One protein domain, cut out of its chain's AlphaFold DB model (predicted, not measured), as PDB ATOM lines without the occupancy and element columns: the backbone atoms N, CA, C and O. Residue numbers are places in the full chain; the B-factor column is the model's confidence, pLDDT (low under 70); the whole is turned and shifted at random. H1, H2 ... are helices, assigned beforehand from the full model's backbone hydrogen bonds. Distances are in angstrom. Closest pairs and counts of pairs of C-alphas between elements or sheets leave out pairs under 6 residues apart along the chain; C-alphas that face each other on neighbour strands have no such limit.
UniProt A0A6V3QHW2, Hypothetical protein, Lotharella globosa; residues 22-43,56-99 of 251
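This is residues 22 to 43 and 56 to 99 of the 251 residues of the protein "Hypothetical protein" of Lotharella globosa (UniProt A0A6V3QHW2). A long helix, H4, starts on a small body in which H1 and H2 pack on each other at a steep angle; it stands about perpendicular to both, and its far part, residues 91 to 98, sticks out as an arm together with Gly 99. The short helix H3 sits at the corner between the end of H2 and the start of H4. The printed part has 66 residues with four named helices, in the order H1, H2, H3, H4, and no named strand, and its class is all helix. The whole is compact, with a radius of gyration of the C-alphas of 11.6 A, and spans 36 by 31 by 18 A.

H4, residues 80 to 98, is the longest helix. It touches H2, residues 58 to 67, with its residues 80 to 84 alone; the closest C-alphas are those of Trp 58 and Ala 80, 4.8 A apart, and the lines are about perpendicular at 83 degrees. H4 only just touches H1, residues 27 to 39, with 3 pairs of C-alphas within 8 A, made by residues 83 to 87 of H4 and residues 33 to 34 of H1. The closest C-alphas there are those of Leu 33 and Cys 83, 7.2 A apart, and the lines are about perpendicular at 75 degrees. H1 and H2 touch, with the C-alphas of Ala 36 and Val 61 closest at 5.1 A; they run opposite ways at a steep tilt of 49 degrees. The packing of the helices is mostly crossed. H2 is the hub, touching three other helices. The third is H3, residues 74 to 77, which it touches only at the corner and only just, with 3 pairs of C-alphas within 8 A; the closest are those of Arg 66 and Ala 74, 5.4 A apart. H3 and H4 meet only through their link, and H1 and H3 are apart. In H1, H2 and H4 every O i to N i+4 pair is within hydrogen-bond range, while H3 is too short for such a pair.

H4 is 26.5 A from first to last C-alpha, from C-alpha 80 at (235.563, 300.236, 149.130) to C-alpha 98 at (231.024, 310.012, 124.896). H1 is 18.6 A long and begins with C-alpha 27 at (238.378, 317.284, 141.564). H2 measures 14.3 A and H3 5.1 A.

The two C-alphas farthest apart are those of Arg 72 and Gly 99, at 36.8 A. Without residues 91 to 99, which stand free, the body spans 33 by 22 by 18 A. Residues 44 to 55 are not printed, and C-alphas 43 and 56 are 9.4 A apart across this cut, which lies in the link from H1 to H2. The link from H2 to H3 is short and that from H3 to H4 tight. The mean pLDDT of the printed part is 85.6, and residues 42 to 43 and 95 to 99 are under 70.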
ATOM      1  N   LEU A  22     225.172 310.407 147.221       70.69
ATOM      2  CA  LEU A  22     226.617 310.275 147.231       70.69
ATOM      3  C   LEU A  22     227.195 311.645 147.598       70.69
ATOM      4  O   LEU A  22     226.833 312.650 146.979       70.69
ATOM      5  N   PRO A  23     228.045 311.708 148.625       76.06
ATOM      6  CA  PRO A  23     228.590 312.975 149.063       76.06
ATOM      7  C   PRO A  23     229.441 313.595 147.949       76.06
ATOM      8  O   PRO A  23     229.998 312.880 147.125       76.06
ATOM      9  N   LEU A  24     229.525 314.925 147.898       87.06
ATOM     10  CA  LEU A  24     230.222 315.634 146.821       87.06
ATOM     11  C   LEU A  24     231.731 315.349 146.868       87.06
ATOM     12  O   LEU A  24     232.378 315.635 147.878       87.06
ATOM     13  N   TRP A  25     232.277 314.806 145.776       90.88
ATOM     14  CA  TRP A  25     233.715 314.585 145.578       90.88
ATOM     15  C   TRP A  25     234.337 315.797 144.884       90.88
ATOM     16  O   TRP A  25     233.811 316.287 143.885       90.88
ATOM     17  N   THR A  26     235.469 316.263 145.398       91.12
ATOM     18  CA  THR A  26     236.268 317.332 144.787       91.12
ATOM     19  C   THR A  26     237.106 316.794 143.623       91.12
ATOM     20  O   THR A  26     237.397 315.602 143.546       91.12
ATOM     21  N   VAL A  27     237.536 317.674 142.712       88.00
ATOM     22  CA  VAL A  27     238.378 317.284 141.564       88.00
ATOM     23  C   VAL A  27     239.670 316.562 141.997       88.00
ATOM     24  O   VAL A  27     239.944 315.503 141.433       88.00
ATOM     25  N   PRO A  28     240.428 317.027 143.015       90.62
ATOM     26  CA  PRO A  28     241.597 316.293 143.508       90.62
ATOM     27  C   PRO A  28     241.268 314.882 144.011       90.62
ATOM     28  O   PRO A  28     242.000 313.940 143.719       90.62
ATOM     29  N   GLU A  29     240.140 314.704 144.707       92.06
ATOM     30  CA  GLU A  29     239.696 313.386 145.186       92.06
ATOM     31  C   GLU A  29     239.379 312.435 144.018       92.06
ATOM     32  O   GLU A  29     239.702 311.250 144.081       92.06
ATOM     33  N   LEU A  30     238.802 312.946 142.922       93.12
ATOM     34  CA  LEU A  30     238.532 312.157 141.712       93.12
ATOM     35  C   LEU A  30     239.817 311.754 140.973       93.12
ATOM     36  O   LEU A  30     239.899 310.638 140.451       93.12
ATOM     37  N   ILE A  31     240.826 312.631 140.946       89.94
ATOM     38  CA  ILE A  31     242.146 312.319 140.378       89.94
ATOM     39  C   ILE A  31     242.792 311.188 141.182       89.94
ATOM     40  O   ILE A  31     243.151 310.160 140.609       89.94
ATOM     41  N   VAL A  32     242.841 311.325 142.512       92.81
ATOM     42  CA  VAL A  32     243.423 310.309 143.401       92.81
ATOM     43  C   VAL A  32     242.667 308.980 143.317       92.81
ATOM     44  O   VAL A  32     243.303 307.929 143.289       92.81
ATOM     45  N   LEU A  33     241.332 308.997 143.209       94.19
ATOM     46  CA  LEU A  33     240.535 307.787 142.974       94.19
ATOM     47  C   LEU A  33     240.950 307.082 141.680       94.19
ATOM     48  O   LEU A  33     241.137 305.869 141.675       94.19
ATOM     49  N   THR A  34     241.111 307.834 140.593       93.44
ATOM     50  CA  THR A  34     241.464 307.275 139.281       93.44
ATOM     51  C   THR A  34     242.879 306.692 139.284       93.44
ATOM     52  O   THR A  34     243.099 305.603 138.757       93.44
ATOM     53  N   GLU A  35     243.832 307.374 139.925       92.69
ATOM     54  CA  GLU A  35     245.194 306.865 140.121       92.69
ATOM     55  C   GLU A  35     245.224 305.610 140.998       92.69
ATOM     56  O   GLU A  35     245.893 304.638 140.657       92.69
ATOM     57  N   ALA A  36     244.484 305.604 142.108       93.44
ATOM     58  CA  ALA A  36     244.431 304.471 143.022       93.44
ATOM     59  C   ALA A  36     243.830 303.229 142.350       93.44
ATOM     60  O   ALA A  36     244.361 302.133 142.515       93.44
ATOM     61  N   VAL A  37     242.773 303.396 141.545       93.50
ATOM     62  CA  VAL A  37     242.223 302.314 140.714       93.50
ATOM     63  C   VAL A  37     243.270 301.809 139.725       93.50
ATOM     64  O   VAL A  37     243.428 300.601 139.594       93.50
ATOM     65  N   TYR A  38     244.023 302.712 139.085       89.69
ATOM     66  CA  TYR A  38     245.075 302.328 138.145       89.69
ATOM     67  C   TYR A  38     246.179 301.480 138.800       89.69
ATOM     68  O   TYR A  38     246.606 300.478 138.236       89.69
ATOM     69  N   LEU A  39     246.610 301.858 140.006       89.25
ATOM     70  CA  LEU A  39     247.647 301.154 140.769       89.25
ATOM     71  C   LEU A  39     247.175 299.818 141.356       89.25
ATOM     72  O   LEU A  39     247.994 298.946 141.622       89.25
ATOM     73  N   CYS A  40     245.870 299.667 141.592       89.19
ATOM     74  CA  CYS A  40     245.281 298.452 142.155       89.19
ATOM     75  C   CYS A  40     244.744 297.496 141.080       89.19
ATOM     76  O   CYS A  40     244.038 296.544 141.421       89.19
ATOM     77  N   PHE A  41     245.050 297.742 139.801       85.06
ATOM     78  CA  PHE A  41     244.909 296.726 138.769       85.06
ATOM     79  C   PHE A  41     245.987 295.674 138.982       85.06
ATOM     80  O   PHE A  41     247.163 295.898 138.704       85.06
ATOM     81  N   THR A  42     245.574 294.528 139.500       69.81
ATOM     82  CA  THR A  42     246.399 293.329 139.488       69.81
ATOM     83  C   THR A  42     246.092 292.588 138.198       69.81
ATOM     84  O   THR A  42     244.956 292.144 137.997       69.81
ATOM     85  N   ASP A  43     247.082 292.470 137.318       58.28
ATOM     86  CA  ASP A  43     247.049 291.419 136.312       58.28
ATOM     87  C   ASP A  43     247.155 290.101 137.092       58.28
ATOM     88  O   ASP A  43     248.122 289.871 137.821       58.28
ATOM     89  N   VAL A  56     239.767 294.561 140.319       90.31
ATOM     90  CA  VAL A  56     240.245 295.725 141.073       90.31
ATOM     91  C   VAL A  56     240.002 295.455 142.547       90.31
ATOM     92  O   VAL A  56     238.859 295.255 142.971       90.31
ATOM     93  N   GLU A  57     241.063 295.481 143.347       92.94
ATOM     94  CA  GLU A  57     240.948 295.367 144.799       92.94
ATOM     95  C   GLU A  57     240.510 296.702 145.421       92.94
ATOM     96  O   GLU A  57     241.313 297.503 145.902       92.94
ATOM     97  N   TRP A  58     239.196 296.945 145.445       93.81
ATOM     98  CA  TRP A  58     238.598 298.190 145.952       93.81
ATOM     99  C   TRP A  58     238.962 298.527 147.404       93.81
ATOM    100  O   TRP A  58     238.940 299.696 147.789       93.81
ATOM    101  N   SER A  59     239.335 297.529 148.207       95.50
ATOM    102  CA  SER A  59     239.851 297.722 149.565       95.50
ATOM    103  C   SER A  59     241.180 298.487 149.572       95.50
ATOM    104  O   SER A  59     241.333 299.421 150.360       95.50
ATOM    105  N   LYS A  60     242.105 298.155 148.659       95.25
ATOM    106  CA  LYS A  60     243.386 298.863 148.501       95.25
ATOM    107  C   LYS A  60     243.184 300.261 147.923       95.25
ATOM    108  O   LYS A  60     243.806 301.211 148.390       95.25
ATOM    109  N   VAL A  61     242.246 300.410 146.983       95.06
ATOM    110  CA  VAL A  61     241.852 301.720 146.433       95.06
ATOM    111  C   VAL A  61     241.366 302.650 147.549       95.06
ATOM    112  O   VAL A  61     241.842 303.777 147.678       95.06
ATOM    113  N   ALA A  62     240.452 302.162 148.391       95.12
ATOM    114  CA  ALA A  62     239.930 302.901 149.533       95.12
ATOM    115  C   ALA A  62     241.024 303.269 150.545       95.12
ATOM    116  O   ALA A  62     241.034 304.388 151.052       95.12
ATOM    117  N   GLN A  63     241.957 302.354 150.824       94.81
ATOM    118  CA  GLN A  63     243.096 302.633 151.695       94.81
ATOM    119  C   GLN A  63     243.990 303.747 151.128       94.81
ATOM    120  O   GLN A  63     244.280 304.701 151.845       94.81
ATOM    121  N   ASN A  64     244.343 303.688 149.840       93.06
ATOM    122  CA  ASN A  64     245.181 304.701 149.187       93.06
ATOM    123  C   ASN A  64     244.544 306.104 149.255       93.06
ATOM    124  O   ASN A  64     245.209 307.089 149.567       93.06
ATOM    125  N   LEU A  65     243.226 306.184 149.042       93.19
ATOM    126  CA  LEU A  65     242.451 307.419 149.190       93.19
ATOM    127  C   LEU A  65     242.445 307.966 150.622       93.19
ATOM    128  O   LEU A  65     242.466 309.180 150.802       93.19
ATOM    129  N   ARG A  66     242.416 307.093 151.637       93.75
ATOM    130  CA  ARG A  66     242.487 307.500 153.051       93.75
ATOM    131  C   ARG A  66     243.869 308.015 153.433       93.75
ATOM    132  O   ARG A  66     243.958 308.979 154.180       93.75
ATOM    133  N   GLU A  67     244.927 307.389 152.927       92.44
ATOM    134  CA  GLU A  67     246.312 307.808 153.177       92.44
ATOM    135  C   GLU A  67     246.613 309.163 152.529       92.44
ATOM    136  O   GLU A  67     247.289 310.003 153.117       92.44
ATOM    137  N   LYS A  68     246.042 309.407 151.348       89.38
ATOM    138  CA  LYS A  68     246.132 310.686 150.632       89.38
ATOM    139  C   LYS A  68     245.020 311.672 151.011       89.38
ATOM    140  O   LYS A  68     244.795 312.642 150.289       89.38
ATOM    141  N   ALA A  69     244.269 311.410 152.082       74.94
ATOM    142  CA  ALA A  69     242.997 312.079 152.299       74.94
ATOM    143  C   ALA A  69     243.117 313.580 152.572       74.94
ATOM    144  O   ALA A  69     243.852 314.036 153.443       74.94
ATOM    145  N   PHE A  70     242.241 314.325 151.903       75.06
ATOM    146  CA  PHE A  70     242.028 315.758 152.091       75.06
ATOM    147  C   PHE A  70     240.975 316.077 153.175       75.06
ATOM    148  O   PHE A  70     240.663 317.244 153.410       75.06
ATOM    149  N   ARG A  71     240.394 315.055 153.831       81.88
ATOM    150  CA  ARG A  71     239.298 315.194 154.813       81.88
ATOM    151  C   ARG A  71     239.633 314.544 156.152       81.88
ATOM    152  O   ARG A  71     240.234 313.477 156.186       81.88
ATOM    153  N   ARG A  72     239.144 315.146 157.247       83.50
ATOM    154  CA  ARG A  72     239.285 314.608 158.617       83.50
ATOM    155  C   ARG A  72     238.561 313.268 158.819       83.50
ATOM    156  O   ARG A  72     239.084 312.417 159.523       83.50
ATOM    157  N   ASP A  73     237.438 313.043 158.132       86.00
ATOM    158  CA  ASP A  73     236.602 311.835 158.285       86.00
ATOM    159  C   ASP A  73     236.794 310.816 157.143       86.00
ATOM    160  O   ASP A  73     235.866 310.138 156.696       86.00
ATOM    161  N   ALA A  74     238.019 310.720 156.625       85.38
ATOM    162  CA  ALA A  74     238.352 309.911 155.454       85.38
ATOM    163  C   ALA A  74     237.990 308.423 155.595       85.38
ATOM    164  O   ALA A  74     237.574 307.789 154.624       85.38
ATOM    165  N   ALA A  75     238.132 307.854 156.795       86.31
ATOM    166  CA  ALA A  75     237.917 306.426 157.038       86.31
ATOM    167  C   ALA A  75     236.448 306.003 156.882       86.31
ATOM    168  O   ALA A  75     236.165 304.933 156.342       86.31
ATOM    169  N   THR A  76     235.523 306.855 157.320       87.12
ATOM    170  CA  THR A  76     234.073 306.653 157.212       87.12
ATOM    171  C   THR A  76     233.566 306.937 155.801       87.12
ATOM    172  O   THR A  76     232.589 306.335 155.362       87.12
ATOM    173  N   PHE A  77     234.238 307.836 155.081       87.38
ATOM    174  CA  PHE A  77     233.805 308.315 153.773       87.38
ATOM    175  C   PHE A  77     234.315 307.451 152.610       87.38
ATOM    176  O   PHE A  77     233.550 307.066 151.725       87.38
ATOM    177  N   TYR A  78     235.602 307.097 152.618       92.50
ATOM    178  CA  TYR A  78     236.240 306.308 151.565       92.50
ATOM    179  C   TYR A  78     236.168 304.818 151.888       92.50
ATOM    180  O   TYR A  78     237.166 304.164 152.197       92.50
ATOM    181  N   THR A  79     234.963 304.254 151.853       94.38
ATOM    182  CA  THR A  79     234.791 302.796 151.887       94.38
ATOM    183  C   THR A  79     234.996 302.210 150.490       94.38
ATOM    184  O   THR A  79     234.804 302.899 149.486       94.38
ATOM    185  N   ALA A  80     235.370 300.930 150.408       93.69
ATOM    186  CA  ALA A  80     235.563 300.236 149.130       93.69
ATOM    187  C   ALA A  80     234.322 300.354 148.225       93.69
ATOM    188  O   ALA A  80     234.438 300.680 147.045       93.69
ATOM    189  N   GLN A  81     233.131 300.187 148.807       91.06
ATOM    190  CA  GLN A  81     231.857 300.285 148.099       91.06
ATOM    191  C   GLN A  81     231.577 301.702 147.579       91.06
ATOM    192  O   GLN A  81     231.144 301.858 146.439       91.06
ATOM    193  N   VAL A  82     231.852 302.743 148.372       91.75
ATOM    194  CA  VAL A  82     231.655 304.139 147.942       91.75
ATOM    195  C   VAL A  82     232.637 304.502 146.824       91.75
ATOM    196  O   VAL A  82     232.233 305.121 145.841       91.75
ATOM    197  N   CYS A  83     233.897 304.065 146.925       93.75
ATOM    198  CA  CYS A  83     234.904 304.276 145.880       93.75
ATOM    199  C   CYS A  83     234.503 303.581 144.570       93.75
ATOM    200  O   CYS A  83     234.555 304.196 143.506       93.75
ATOM    201  N   GLN A  84     234.028 302.334 144.652       93.06
ATOM    202  CA  GLN A  84     233.522 301.585 143.503       93.06
ATOM    203  C   GLN A  84     232.313 302.278 142.858       93.06
ATOM    204  O   GLN A  84     232.300 302.491 141.645       93.06
ATOM    205  N   LEU A  85     231.307 302.660 143.654       89.69
ATOM    206  CA  LEU A  85     230.109 303.342 143.157       89.69
ATOM    207  C   LEU A  85     230.455 304.678 142.496       89.69
ATOM    208  O   LEU A  85     229.963 304.957 141.400       89.69
ATOM    209  N   ARG A  86     231.335 305.477 143.113       92.81
ATOM    210  CA  ARG A  86     231.750 306.758 142.536       92.81
ATOM    211  C   ARG A  86     232.544 306.567 141.249       92.81
ATOM    212  O   ARG A  86     232.306 307.305 140.300       92.81
ATOM    213  N   PHE A  87     233.427 305.573 141.179       92.31
ATOM    214  CA  PHE A  87     234.168 305.278 139.954       92.31
ATOM    215  C   PHE A  87     233.239 304.838 138.815       92.31
ATOM    216  O   PHE A  87     233.340 305.360 137.709       92.31
ATOM    217  N   ILE A  88     232.267 303.958 139.085       86.38
ATOM    218  CA  ILE A  88     231.239 303.575 138.100       86.38
ATOM    219  C   ILE A  88     230.446 304.802 137.641       86.38
ATOM    220  O   ILE A  88     230.150 304.941 136.455       86.38
ATOM    221  N   GLN A  89     230.097 305.701 138.560       86.62
ATOM    222  CA  GLN A  89     229.393 306.927 138.209       86.62
ATOM    223  C   GLN A  89     230.257 307.857 137.352       86.62
ATOM    224  O   GLN A  89     229.753 308.396 136.376       86.62
ATOM    225  N   LEU A  90     231.551 307.980 137.645       89.12
ATOM    226  CA  LEU A  90     232.499 308.744 136.835       89.12
ATOM    227  C   LEU A  90     232.636 308.154 135.423       89.12
ATOM    228  O   LEU A  90     232.634 308.896 134.441       89.12
ATOM    229  N   LEU A  91     232.662 306.822 135.298       86.00
ATOM    230  CA  LEU A  91     232.595 306.135 134.004       86.00
ATOM    231  C   LEU A  91     231.283 306.428 133.265       86.00
ATOM    232  O   LEU A  91     231.306 306.617 132.057       86.00
ATOM    233  N   LYS A  92     230.144 306.517 133.962       81.75
ATOM    234  CA  LYS A  92     228.867 306.919 133.350       81.75
ATOM    235  C   LYS A  92     228.858 308.391 132.940       81.75
ATOM    236  O   LYS A  92     228.442 308.687 131.834       81.75
ATOM    237  N   GLU A  93     229.331 309.305 133.784       81.94
ATOM    238  CA  GLU A  93     229.411 310.750 133.507       81.94
ATOM    239  C   GLU A  93     230.331 311.029 132.303       81.94
ATOM    240  O   GLU A  93     229.990 311.804 131.407       81.94
ATOM    241  N   SER A  94     231.468 310.332 132.227       77.75
ATOM    242  CA  SER A  94     232.352 310.363 131.053       77.75
ATOM    243  C   SER A  94     231.732 309.672 129.837       77.75
ATOM    244  O   SER A  94     231.827 310.206 128.736       77.75
ATOM    245  N   ALA A  95     231.038 308.542 130.006       63.44
ATOM    246  CA  ALA A  95     230.349 307.859 128.914       63.44
ATOM    247  C   ALA A  95     229.159 308.654 128.364       63.44
ATOM    248  O   ALA A  95     228.890 308.561 127.178       63.44
ATOM    249  N   VAL A  96     228.472 309.462 129.176       57.69
ATOM    250  CA  VAL A  96     227.403 310.371 128.727       57.69
ATOM    251  C   VAL A  96     227.984 311.497 127.869       57.69
ATOM    252  O   VAL A  96     227.391 311.839 126.850       57.69
ATOM    253  N   ASN A  97     229.189 311.985 128.181       53.28
ATOM    254  CA  ASN A  97     229.936 312.870 127.277       53.28
ATOM    255  C   ASN A  97     230.420 312.160 125.997       53.28
ATOM    256  O   ASN A  97     230.585 312.798 124.962       53.28
ATOM    257  N   ILE A  98     230.618 310.840 126.045       43.88
ATOM    258  CA  ILE A  98     231.024 310.012 124.896       43.88
ATOM    259  C   ILE A  98     229.801 309.416 124.162       43.88
ATOM    260  O   ILE A  98     229.941 308.846 123.086       43.88
ATOM    261  N   GLY A  99     228.581 309.597 124.677       40.69
ATOM    262  CA  GLY A  99     227.339 308.957 124.224       40.69
ATOM    263  C   GLY A  99     226.823 309.406 122.855       40.69
ATOM    264  O   GLY A  99     225.802 308.900 122.401       40.69
TER     265      GLY A  99